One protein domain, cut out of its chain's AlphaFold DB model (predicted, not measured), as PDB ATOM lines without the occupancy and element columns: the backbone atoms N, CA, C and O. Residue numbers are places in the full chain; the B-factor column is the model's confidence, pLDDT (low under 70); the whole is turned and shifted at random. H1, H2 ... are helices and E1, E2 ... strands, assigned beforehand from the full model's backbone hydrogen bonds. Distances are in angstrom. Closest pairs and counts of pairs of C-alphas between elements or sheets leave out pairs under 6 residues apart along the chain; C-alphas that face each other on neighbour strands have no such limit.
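AT A GLANCE: This is residues 3 to 71 of the 77 residues of an uncharacterized protein of Crassostrea gigas (UniProt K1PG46). A small two-stranded ribbon, E1 and E2, lies between two helices: H2 reaches away on one side, and H1, residues 3 to 14, sticks out as a free arm on the other. The printed part has 69 residues, in the order H1, E1, H2, E2; the sheet is antiparallel, the class mixed. It is extended, with a radius of gyration of the C-alphas of 17.2 A and spans of 49 by 35 by 21 A.

HOW THE PARTS SIT: E1, residues 29 to 32, and E2, residues 67 to 70, are antiparallel at 137 degrees, with N 30 and O 69 2.8 A apart, within hydrogen-bond range. The closest C-alphas of H2, residues 37 to 54, and E2 are those of Val 39 and Ala 67, 7.3 A. H1, residues 3 to 14, is apart from H2 and E2. Every O i to N i+4 pair is within hydrogen-bond range in H2, and 7 of 8 in H1.

IN THESE COORDINATES: H1 runs 17.5 A from C-alpha 3 at (283.987, 365.053, 190.454). H2 runs 25.8 A. E1 measures 9.1 A; E2, 10.4 A, ends at C-alpha 70 (293.364, 333.150, 186.345).

THE WHOLE: The C-alphas of Ala 3 and Asn 55, the two farthest apart, are 50.9 A apart. The printed part has no cut. Links H1 to E1 and H2 to E2 are long; E1 to H2 is tight. The pLDDT is under 70 at residues 3 to 29 and 59.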
ATOM      1  N   ALA A   3     283.090 365.849 191.305       55.50
ATOM      2  CA  ALA A   3     283.987 365.053 190.454       55.50
ATOM      3  C   ALA A   3     284.816 363.986 191.202       55.50
ATOM      4  O   ALA A   3     285.167 362.967 190.616       55.50
ATOM      5  N   ARG A   4     285.121 364.181 192.496       53.62
ATOM      6  CA  ARG A   4     285.952 363.230 193.269       53.62
ATOM      7  C   ARG A   4     285.161 362.011 193.752       53.62
ATOM      8  O   ARG A   4     285.705 360.915 193.772       53.62
ATOM      9  N   SER A   5     283.882 362.182 194.083       53.59
ATOM     10  CA  SER A   5     283.052 361.096 194.622       53.59
ATOM     11  C   SER A   5     282.630 360.089 193.550       53.59
ATOM     12  O   SER A   5     282.641 358.893 193.809       53.59
ATOM     13  N   VAL A   6     282.335 360.546 192.327       57.41
ATOM     14  CA  VAL A   6     281.998 359.652 191.202       57.41
ATOM     15  C   VAL A   6     283.209 358.817 190.777       57.41
ATOM     16  O   VAL A   6     283.072 357.627 190.512       57.41
ATOM     17  N   LEU A   7     284.409 359.411 190.789       54.28
ATOM     18  CA  LEU A   7     285.648 358.697 190.482       54.28
ATOM     19  C   LEU A   7     285.942 357.589 191.508       54.28
ATOM     20  O   LEU A   7     286.338 356.495 191.122       54.28
ATOM     21  N   LEU A   8     285.690 357.832 192.799       52.41
ATOM     22  CA  LEU A   8     285.861 356.816 193.846       52.41
ATOM     23  C   LEU A   8     284.825 355.683 193.746       52.41
ATOM     24  O   LEU A   8     285.171 354.526 193.969       52.41
ATOM     25  N   VAL A   9     283.585 355.987 193.351       54.41
ATOM     26  CA  VAL A   9     282.543 354.969 193.129       54.41
ATOM     27  C   VAL A   9     282.871 354.086 191.919       54.41
ATOM     28  O   VAL A   9     282.701 352.874 191.989       54.41
ATOM     29  N   LEU A  10     283.405 354.653 190.833       51.38
ATOM     30  CA  LEU A  10     283.796 353.876 189.650       51.38
ATOM     31  C   LEU A  10     285.002 352.960 189.913       51.38
ATOM     32  O   LEU A  10     285.046 351.851 189.385       51.38
ATOM     33  N   ILE A  11     285.945 353.379 190.763       54.03
ATOM     34  CA  ILE A  11     287.083 352.534 191.160       54.03
ATOM     35  C   ILE A  11     286.621 351.388 192.077       54.03
ATOM     36  O   ILE A  11     287.088 350.264 191.923       54.03
ATOM     37  N   ALA A  12     285.656 351.632 192.972       46.06
ATOM     38  CA  ALA A  12     285.122 350.603 193.871       46.06
ATOM     39  C   ALA A  12     284.296 349.517 193.150       46.06
ATOM     40  O   ALA A  12     284.244 348.378 193.607       46.06
ATOM     41  N   VAL A  13     283.665 349.841 192.016       46.22
ATOM     42  CA  VAL A  13     282.874 348.876 191.225       46.22
ATOM     43  C   VAL A  13     283.757 348.003 190.316       46.22
ATOM     44  O   VAL A  13     283.360 346.898 189.951       46.22
ATOM     45  N   GLY A  14     284.979 348.438 189.990       44.97
ATOM     46  CA  GLY A  14     285.876 347.709 189.083       44.97
ATOM     47  C   GLY A  14     286.455 346.401 189.641       44.97
ATOM     48  O   GLY A  14     286.800 345.512 188.866       44.97
ATOM     49  N   THR A  15     286.548 346.240 190.964       50.97
ATOM     50  CA  THR A  15     287.242 345.092 191.582       50.97
ATOM     51  C   THR A  15     286.344 343.892 191.883       50.97
ATOM     52  O   THR A  15     286.854 342.834 192.239       50.97
ATOM     53  N   ALA A  16     285.022 344.013 191.736       44.38
ATOM     54  CA  ALA A  16     284.085 342.933 192.068       44.38
ATOM     55  C   ALA A  16     283.794 341.964 190.903       44.38
ATOM     56  O   ALA A  16     283.170 340.929 191.113       44.38
ATOM     57  N   LEU A  17     284.237 342.268 189.677       49.16
ATOM     58  CA  LEU A  17     283.880 341.491 188.477       49.16
ATOM     59  C   LEU A  17     284.786 340.286 188.198       49.16
ATOM     60  O   LEU A  17     284.549 339.557 187.239       49.16
ATOM     61  N   ALA A  18     285.830 340.072 188.995       51.66
ATOM     62  CA  ALA A  18     286.849 339.092 188.646       51.66
ATOM     63  C   ALA A  18     286.551 337.666 189.138       51.66
ATOM     64  O   ALA A  18     287.162 336.729 188.640       51.66
ATOM     65  N   CYS A  19     285.595 337.496 190.056       52.31
ATOM     66  CA  CYS A  19     285.179 336.194 190.573       52.31
ATOM     67  C   CYS A  19     283.683 335.989 190.303       52.31
ATOM     68  O   CYS A  19     282.828 336.371 191.103       52.31
ATOM     69  N   GLY A  20     283.355 335.442 189.130       54.28
ATOM     70  CA  GLY A  20     282.003 334.960 188.851       54.28
ATOM     71  C   GLY A  20     281.674 333.735 189.718       54.28
ATOM     72  O   GLY A  20     282.589 333.003 190.101       54.28
ATOM     73  N   PRO A  21     280.393 333.473 190.038       54.56
ATOM     74  CA  PRO A  21     279.998 332.267 190.760       54.56
ATOM     75  C   PRO A  21     280.543 330.992 190.084       54.56
ATOM     76  O   PRO A  21     280.745 330.982 188.860       54.56
ATOM     77  N   PRO A  22     280.785 329.909 190.850       50.53
ATOM     78  CA  PRO A  22     281.308 328.655 190.312       50.53
ATOM     79  C   PRO A  22     280.405 328.159 189.174       50.53
ATOM     80  O   PRO A  22     279.224 327.896 189.381       50.53
ATOM     81  N   GLY A  23     280.952 328.084 187.957       52.41
ATOM     82  CA  GLY A  23     280.215 327.739 186.731       52.41
ATOM     83  C   GLY A  23     280.084 328.875 185.708       52.41
ATOM     84  O   GLY A  23     279.764 328.613 184.552       52.41
ATOM     85  N   THR A  24     280.400 330.117 186.079       52.25
ATOM     86  CA  THR A  24     280.511 331.249 185.143       52.25
ATOM     87  C   THR A  24     281.980 331.549 184.881       52.25
ATOM     88  O   THR A  24     282.624 332.264 185.642       52.25
ATOM     89  N   THR A  25     282.528 331.001 183.792       55.56
ATOM     90  CA  THR A  25     283.865 331.344 183.278       55.56
ATOM     91  C   THR A  25     283.850 332.741 182.658       55.56
ATOM     92  O   THR A  25     284.032 332.909 181.453       55.56
ATOM     93  N   LEU A  26     283.579 333.761 183.465       54.97
ATOM     94  CA  LEU A  26     283.932 335.127 183.118       54.97
ATOM     95  C   LEU A  26     285.409 335.261 183.473       54.97
ATOM     96  O   LEU A  26     285.781 335.199 184.641       54.97
ATOM     97  N   GLY A  27     286.257 335.310 182.443       60.34
ATOM     98  CA  GLY A  27     287.699 335.458 182.608       60.34
ATOM     99  C   GLY A  27     288.019 336.632 183.534       60.34
ATOM    100  O   GLY A  27     287.473 337.721 183.379       60.34
ATOM    101  N   GLY A  28     288.891 336.394 184.509       68.94
ATOM    102  CA  GLY A  28     289.212 337.353 185.557       68.94
ATOM    103  C   GLY A  28     290.361 336.859 186.425       68.94
ATOM    104  O   GLY A  28     290.737 335.686 186.365       68.94
ATOM    105  N   PHE A  29     290.954 337.778 187.185       68.75
ATOM    106  CA  PHE A  29     291.903 337.450 188.242       68.75
ATOM    107  C   PHE A  29     291.131 337.308 189.554       68.75
ATOM    108  O   PHE A  29     290.652 338.300 190.097       68.75
ATOM    109  N   CYS A  30     291.012 336.097 190.085       78.06
ATOM    110  CA  CYS A  30     290.406 335.872 191.394       78.06
ATOM    111  C   CYS A  30     291.479 335.993 192.479       78.06
ATOM    112  O   CYS A  30     292.505 335.318 192.354       78.06
ATOM    113  N   PRO A  31     291.276 336.793 193.538       79.56
ATOM    114  CA  PRO A  31     292.211 336.809 194.653       79.56
ATOM    115  C   PRO A  31     292.207 335.430 195.323       79.56
ATOM    116  O   PRO A  31     291.146 334.833 195.516       79.56
ATOM    117  N   ILE A  32     293.390 334.919 195.646       83.25
ATOM    118  CA  ILE A  32     293.586 333.661 196.377       83.25
ATOM    119  C   ILE A  32     294.420 333.942 197.627       83.25
ATOM    120  O   ILE A  32     295.119 334.956 197.690       83.25
ATOM    121  N   ASP A  33     294.329 333.075 198.636       85.81
ATOM    122  CA  ASP A  33     295.100 333.257 199.866       85.81
ATOM    123  C   ASP A  33     296.601 333.135 199.578       85.81
ATOM    124  O   ASP A  33     297.073 332.136 199.037       85.81
ATOM    125  N   ALA A  34     297.356 334.168 199.944       89.06
ATOM    126  CA  ALA A  34     298.805 334.200 199.789       89.06
ATOM    127  C   ALA A  34     299.524 333.232 200.746       89.06
ATOM    128  O   ALA A  34     300.663 332.842 200.489       89.06
ATOM    129  N   ASN A  35     298.859 332.826 201.833       89.19
ATOM    130  CA  ASN A  35     299.391 331.878 202.811       89.19
ATOM    131  C   ASN A  35     299.032 330.422 202.501       89.19
ATOM    132  O   ASN A  35     299.448 329.531 203.242       89.19
ATOM    133  N   ASP A  36     298.280 330.169 201.428       89.75
ATOM    134  CA  ASP A  36     297.958 328.811 201.009       89.75
ATOM    135  C   ASP A  36     299.261 328.041 200.700       89.75
ATOM    136  O   ASP A  36     300.123 328.558 199.972       89.75
ATOM    137  N   PRO A  37     299.442 326.817 201.235       90.75
ATOM    138  CA  PRO A  37     300.652 326.029 201.007       90.75
ATOM    139  C   PRO A  37     300.952 325.807 199.517       90.75
ATOM    140  O   PRO A  37     302.118 325.827 199.125       90.75
ATOM    141  N   LEU A  38     299.925 325.667 198.674       89.75
ATOM    142  CA  LEU A  38     300.083 325.524 197.227       89.75
ATOM    143  C   LEU A  38     300.605 326.817 196.585       89.75
ATOM    144  O   LEU A  38     301.445 326.780 195.688       89.75
ATOM    145  N   VAL A  39     300.131 327.977 197.043       88.69
ATOM    146  CA  VAL A  39     300.580 329.281 196.532       88.69
ATOM    147  C   VAL A  39     302.044 329.528 196.888       88.69
ATOM    148  O   VAL A  39     302.813 330.000 196.045       88.69
ATOM    149  N   GLN A  40     302.461 329.150 198.097       91.69
ATOM    150  CA  GLN A  40     303.864 329.244 198.497       91.69
ATOM    151  C   GLN A  40     304.768 328.301 197.700       91.69
ATOM    152  O   GLN A  40     305.859 328.706 197.298       91.69
ATOM    153  N   GLU A  41     304.315 327.081 197.407       91.56
ATOM    154  CA  GLU A  41     305.052 326.143 196.554       91.56
ATOM    155  C   GLU A  41     305.264 326.716 195.143       91.56
ATOM    156  O   GLU A  41     306.383 326.719 194.623       91.56
ATOM    157  N   ILE A  42     304.213 327.288 194.543       91.31
ATOM    158  CA  ILE A  42     304.295 327.934 193.225       91.31
ATOM    159  C   ILE A  42     305.285 329.108 193.254       91.31
ATOM    160  O   ILE A  42     306.081 329.267 192.323       91.31
ATOM    161  N   ALA A  43     305.281 329.913 194.320       89.44
ATOM    162  CA  ALA A  43     306.220 331.021 194.481       89.44
ATOM    163  C   ALA A  43     307.675 330.529 194.585       89.44
ATOM    164  O   ALA A  43     308.557 331.045 193.892       89.44
ATOM    165  N   GLN A  44     307.927 329.487 195.381       90.81
ATOM    166  CA  GLN A  44     309.247 328.859 195.492       90.81
ATOM    167  C   GLN A  44     309.729 328.303 194.147       90.81
ATOM    168  O   GLN A  44     310.881 328.515 193.750       90.81
ATOM    169  N   PHE A  45     308.844 327.643 193.400       90.19
ATOM    170  CA  PHE A  45     309.147 327.136 192.065       90.19
ATOM    171  C   PHE A  45     309.487 328.258 191.071       90.19
ATOM    172  O   PHE A  45     310.461 328.160 190.319       90.19
ATOM    173  N   ALA A  46     308.720 329.348 191.068       90.12
ATOM    174  CA  ALA A  46     308.962 330.475 190.174       90.12
ATOM    175  C   ALA A  46     310.318 331.143 190.451       90.12
ATOM    176  O   ALA A  46     311.096 331.373 189.520       90.12
ATOM    177  N   VAL A  47     310.636 331.401 191.724       89.62
ATOM    178  CA  VAL A  47     311.901 332.037 192.119       89.62
ATOM    179  C   VAL A  47     313.092 331.122 191.839       89.62
ATOM    180  O   VAL A  47     314.076 331.578 191.261       89.62
ATOM    181  N   SER A  48     313.009 329.827 192.157       88.62
ATOM    182  CA  SER A  48     314.079 328.860 191.848       88.62
ATOM    183  C   SER A  48     314.316 328.705 190.340       88.62
ATOM    184  O   SER A  48     315.460 328.685 189.872       88.62
ATOM    185  N   THR A  49     313.247 328.684 189.542       89.56
ATOM    186  CA  THR A  49     313.345 328.659 188.076       89.56
ATOM    187  C   THR A  49     313.974 329.946 187.540       89.56
ATOM    188  O   THR A  49     314.775 329.910 186.608       89.56
ATOM    189  N   HIS A  50     313.651 331.097 188.123       88.12
ATOM    190  CA  HIS A  50     314.259 332.362 187.728       88.12
ATOM    191  C   HIS A  50     315.745 332.428 188.104       88.12
ATOM    192  O   HIS A  50     316.579 332.788 187.271       88.12
ATOM    193  N   ALA A  51     316.083 332.024 189.327       86.94
ATOM    194  CA  ALA A  51     317.447 331.981 189.840       86.94
ATOM    195  C   ALA A  51     318.341 331.066 188.987       86.94
ATOM    196  O   ALA A  51     319.419 331.477 188.563       86.94
ATOM    197  N   SER A  52     317.848 329.877 188.617       87.12
ATOM    198  CA  SER A  52     318.585 328.958 187.735       87.12
ATOM    199  C   SER A  52     318.815 329.521 186.330       87.12
ATOM    200  O   SER A  52     319.876 329.308 185.752       87.12
ATOM    201  N   ARG A  53     317.869 330.296 185.784       90.06
ATOM    202  CA  ARG A  53     318.032 330.961 184.477       90.06
ATOM    203  C   ARG A  53     318.990 332.146 184.511       90.06
ATOM    204  O   ARG A  53     319.556 332.492 183.480       90.06
ATOM    205  N   THR A  54     319.133 332.788 185.664       88.38
ATOM    206  CA  THR A  54     319.937 334.008 185.834       88.38
ATOM    207  C   THR A  54     321.282 333.751 186.513       88.38
ATOM    208  O   THR A  54     322.064 334.685 186.663       88.38
ATOM    209  N   ASN A  55     321.582 332.496 186.875       83.31
ATOM    210  CA  ASN A  55     322.721 332.108 187.716       83.31
ATOM    211  C   ASN A  55     322.769 332.873 189.053       83.31
ATOM    212  O   ASN A  55     323.844 333.129 189.592       83.31
ATOM    213  N   ALA A  56     321.605 333.262 189.577       80.00
ATOM    214  CA  ALA A  56     321.483 333.925 190.866       80.00
ATOM    215  C   ALA A  56     321.331 332.891 191.993       80.00
ATOM    216  O   ALA A  56     320.794 331.802 191.790       80.00
ATOM    217  N   VAL A  57     321.786 333.241 193.198       77.94
ATOM    218  CA  VAL A  57     321.554 332.450 194.414       77.94
ATOM    219  C   VAL A  57     320.303 332.979 195.108       77.94
ATOM    220  O   VAL A  57     320.163 334.186 195.288       77.94
ATOM    221  N   ASN A  58     319.409 332.074 195.504       75.94
ATOM    222  CA  ASN A  58     318.283 332.386 196.377       75.94
ATOM    223  C   ASN A  58     318.540 331.752 197.753       75.94
ATOM    224  O   ASN A  58     318.400 330.537 197.884       75.94
ATOM    225  N   ASP A  59     318.966 332.546 198.742       68.69
ATOM    226  CA  ASP A  59     319.318 332.064 200.093       68.69
ATOM    227  C   ASP A  59     318.244 332.343 201.166       68.69
ATOM    228  O   ASP A  59     318.413 331.952 202.322       68.69
ATOM    229  N   GLY A  60     317.136 332.988 200.788       76.50
ATOM    230  CA  GLY A  60     316.125 333.496 201.716       76.50
ATOM    231  C   GLY A  60     314.775 332.777 201.659       76.50
ATOM    232  O   GLY A  60     314.435 332.101 200.684       76.50
ATOM    233  N   SER A  61     313.963 332.968 202.707       75.12
ATOM    234  CA  SER A  61     312.544 332.594 202.683       75.12
ATOM    235  C   SER A  61     311.761 333.560 201.795       75.12
ATOM    236  O   SER A  61     311.853 334.773 201.975       75.12
ATOM    237  N   ILE A  62     310.953 333.028 200.881       83.44
ATOM    238  CA  ILE A  62     310.089 333.829 200.011       83.44
ATOM    239  C   ILE A  62     308.757 334.066 200.727       83.44
ATOM    240  O   ILE A  62     308.061 333.109 201.057       83.44
ATOM    241  N   SER A  63     308.397 335.330 200.942       86.19
ATOM    242  CA  SER A  63     307.063 335.736 201.392       86.19
ATOM    243  C   SER A  63     306.219 336.180 200.199       86.19
ATOM    244  O   SER A  63     306.697 336.921 199.341       86.19
ATOM    245  N   VAL A  64     304.962 335.742 200.148       85.44
ATOM    246  CA  VAL A  64     303.997 336.173 199.130       85.44
ATOM    247  C   VAL A  64     303.098 337.241 199.746       85.44
ATOM    248  O   VAL A  64     302.367 336.951 200.686       85.44
ATOM    249  N   ASP A  65     303.140 338.467 199.221       88.25
ATOM    250  CA  ASP A  65     302.283 339.557 199.711       88.25
ATOM    251  C   ASP A  65     300.844 339.431 199.186       88.25
ATOM    252  O   ASP A  65     299.873 339.595 199.927       88.25
ATOM    253  N   HIS A  66     300.691 339.113 197.896       86.06
ATOM    254  CA  HIS A  66     299.401 339.004 197.216       86.06
ATOM    255  C   HIS A  66     299.427 337.892 196.167       86.06
ATOM    256  O   HIS A  66     300.414 337.737 195.447       86.06
ATOM    257  N   ALA A  67     298.318 337.165 196.029       83.00
ATOM    258  CA  ALA A  67     298.191 336.076 195.073       83.00
ATOM    259  C   ALA A  67     296.850 336.129 194.331       83.00
ATOM    260  O   ALA A  67     295.813 336.486 194.895       83.00
ATOM    261  N   TRP A  68     296.881 335.768 193.046       84.06
ATOM    262  CA  TRP A  68     295.713 335.760 192.166       84.06
ATOM    263  C   TRP A  68     295.723 334.516 191.276       84.06
ATOM    264  O   TRP A  68     296.780 334.084 190.821       84.06
ATOM    265  N   SER A  69     294.546 333.967 190.986       81.00
ATOM    266  CA  SER A  69     294.352 332.879 190.024       81.00
ATOM    267  C   SER A  69     293.632 333.380 188.776       81.00
ATOM    268  O   SER A  69     292.762 334.246 188.849       81.00
ATOM    269  N   GLN A  70     294.003 332.839 187.618       79.94
ATOM    270  CA  GLN A  70     293.364 333.150 186.345       79.94
ATOM    271  C   GLN A  70     293.220 331.882 185.511       79.94
ATOM    272  O   GLN A  70     294.151 331.087 185.390       79.94
ATOM    273  N   PHE A  71     292.059 331.730 184.879       75.12
ATOM    274  CA  PHE A  71     291.842 330.702 183.873       75.12
ATOM    275  C   PHE A  71     292.195 331.240 182.481       75.12
ATOM    276  O   PHE A  71     291.554 332.167 181.987       75.12
TER     277      PHE A  71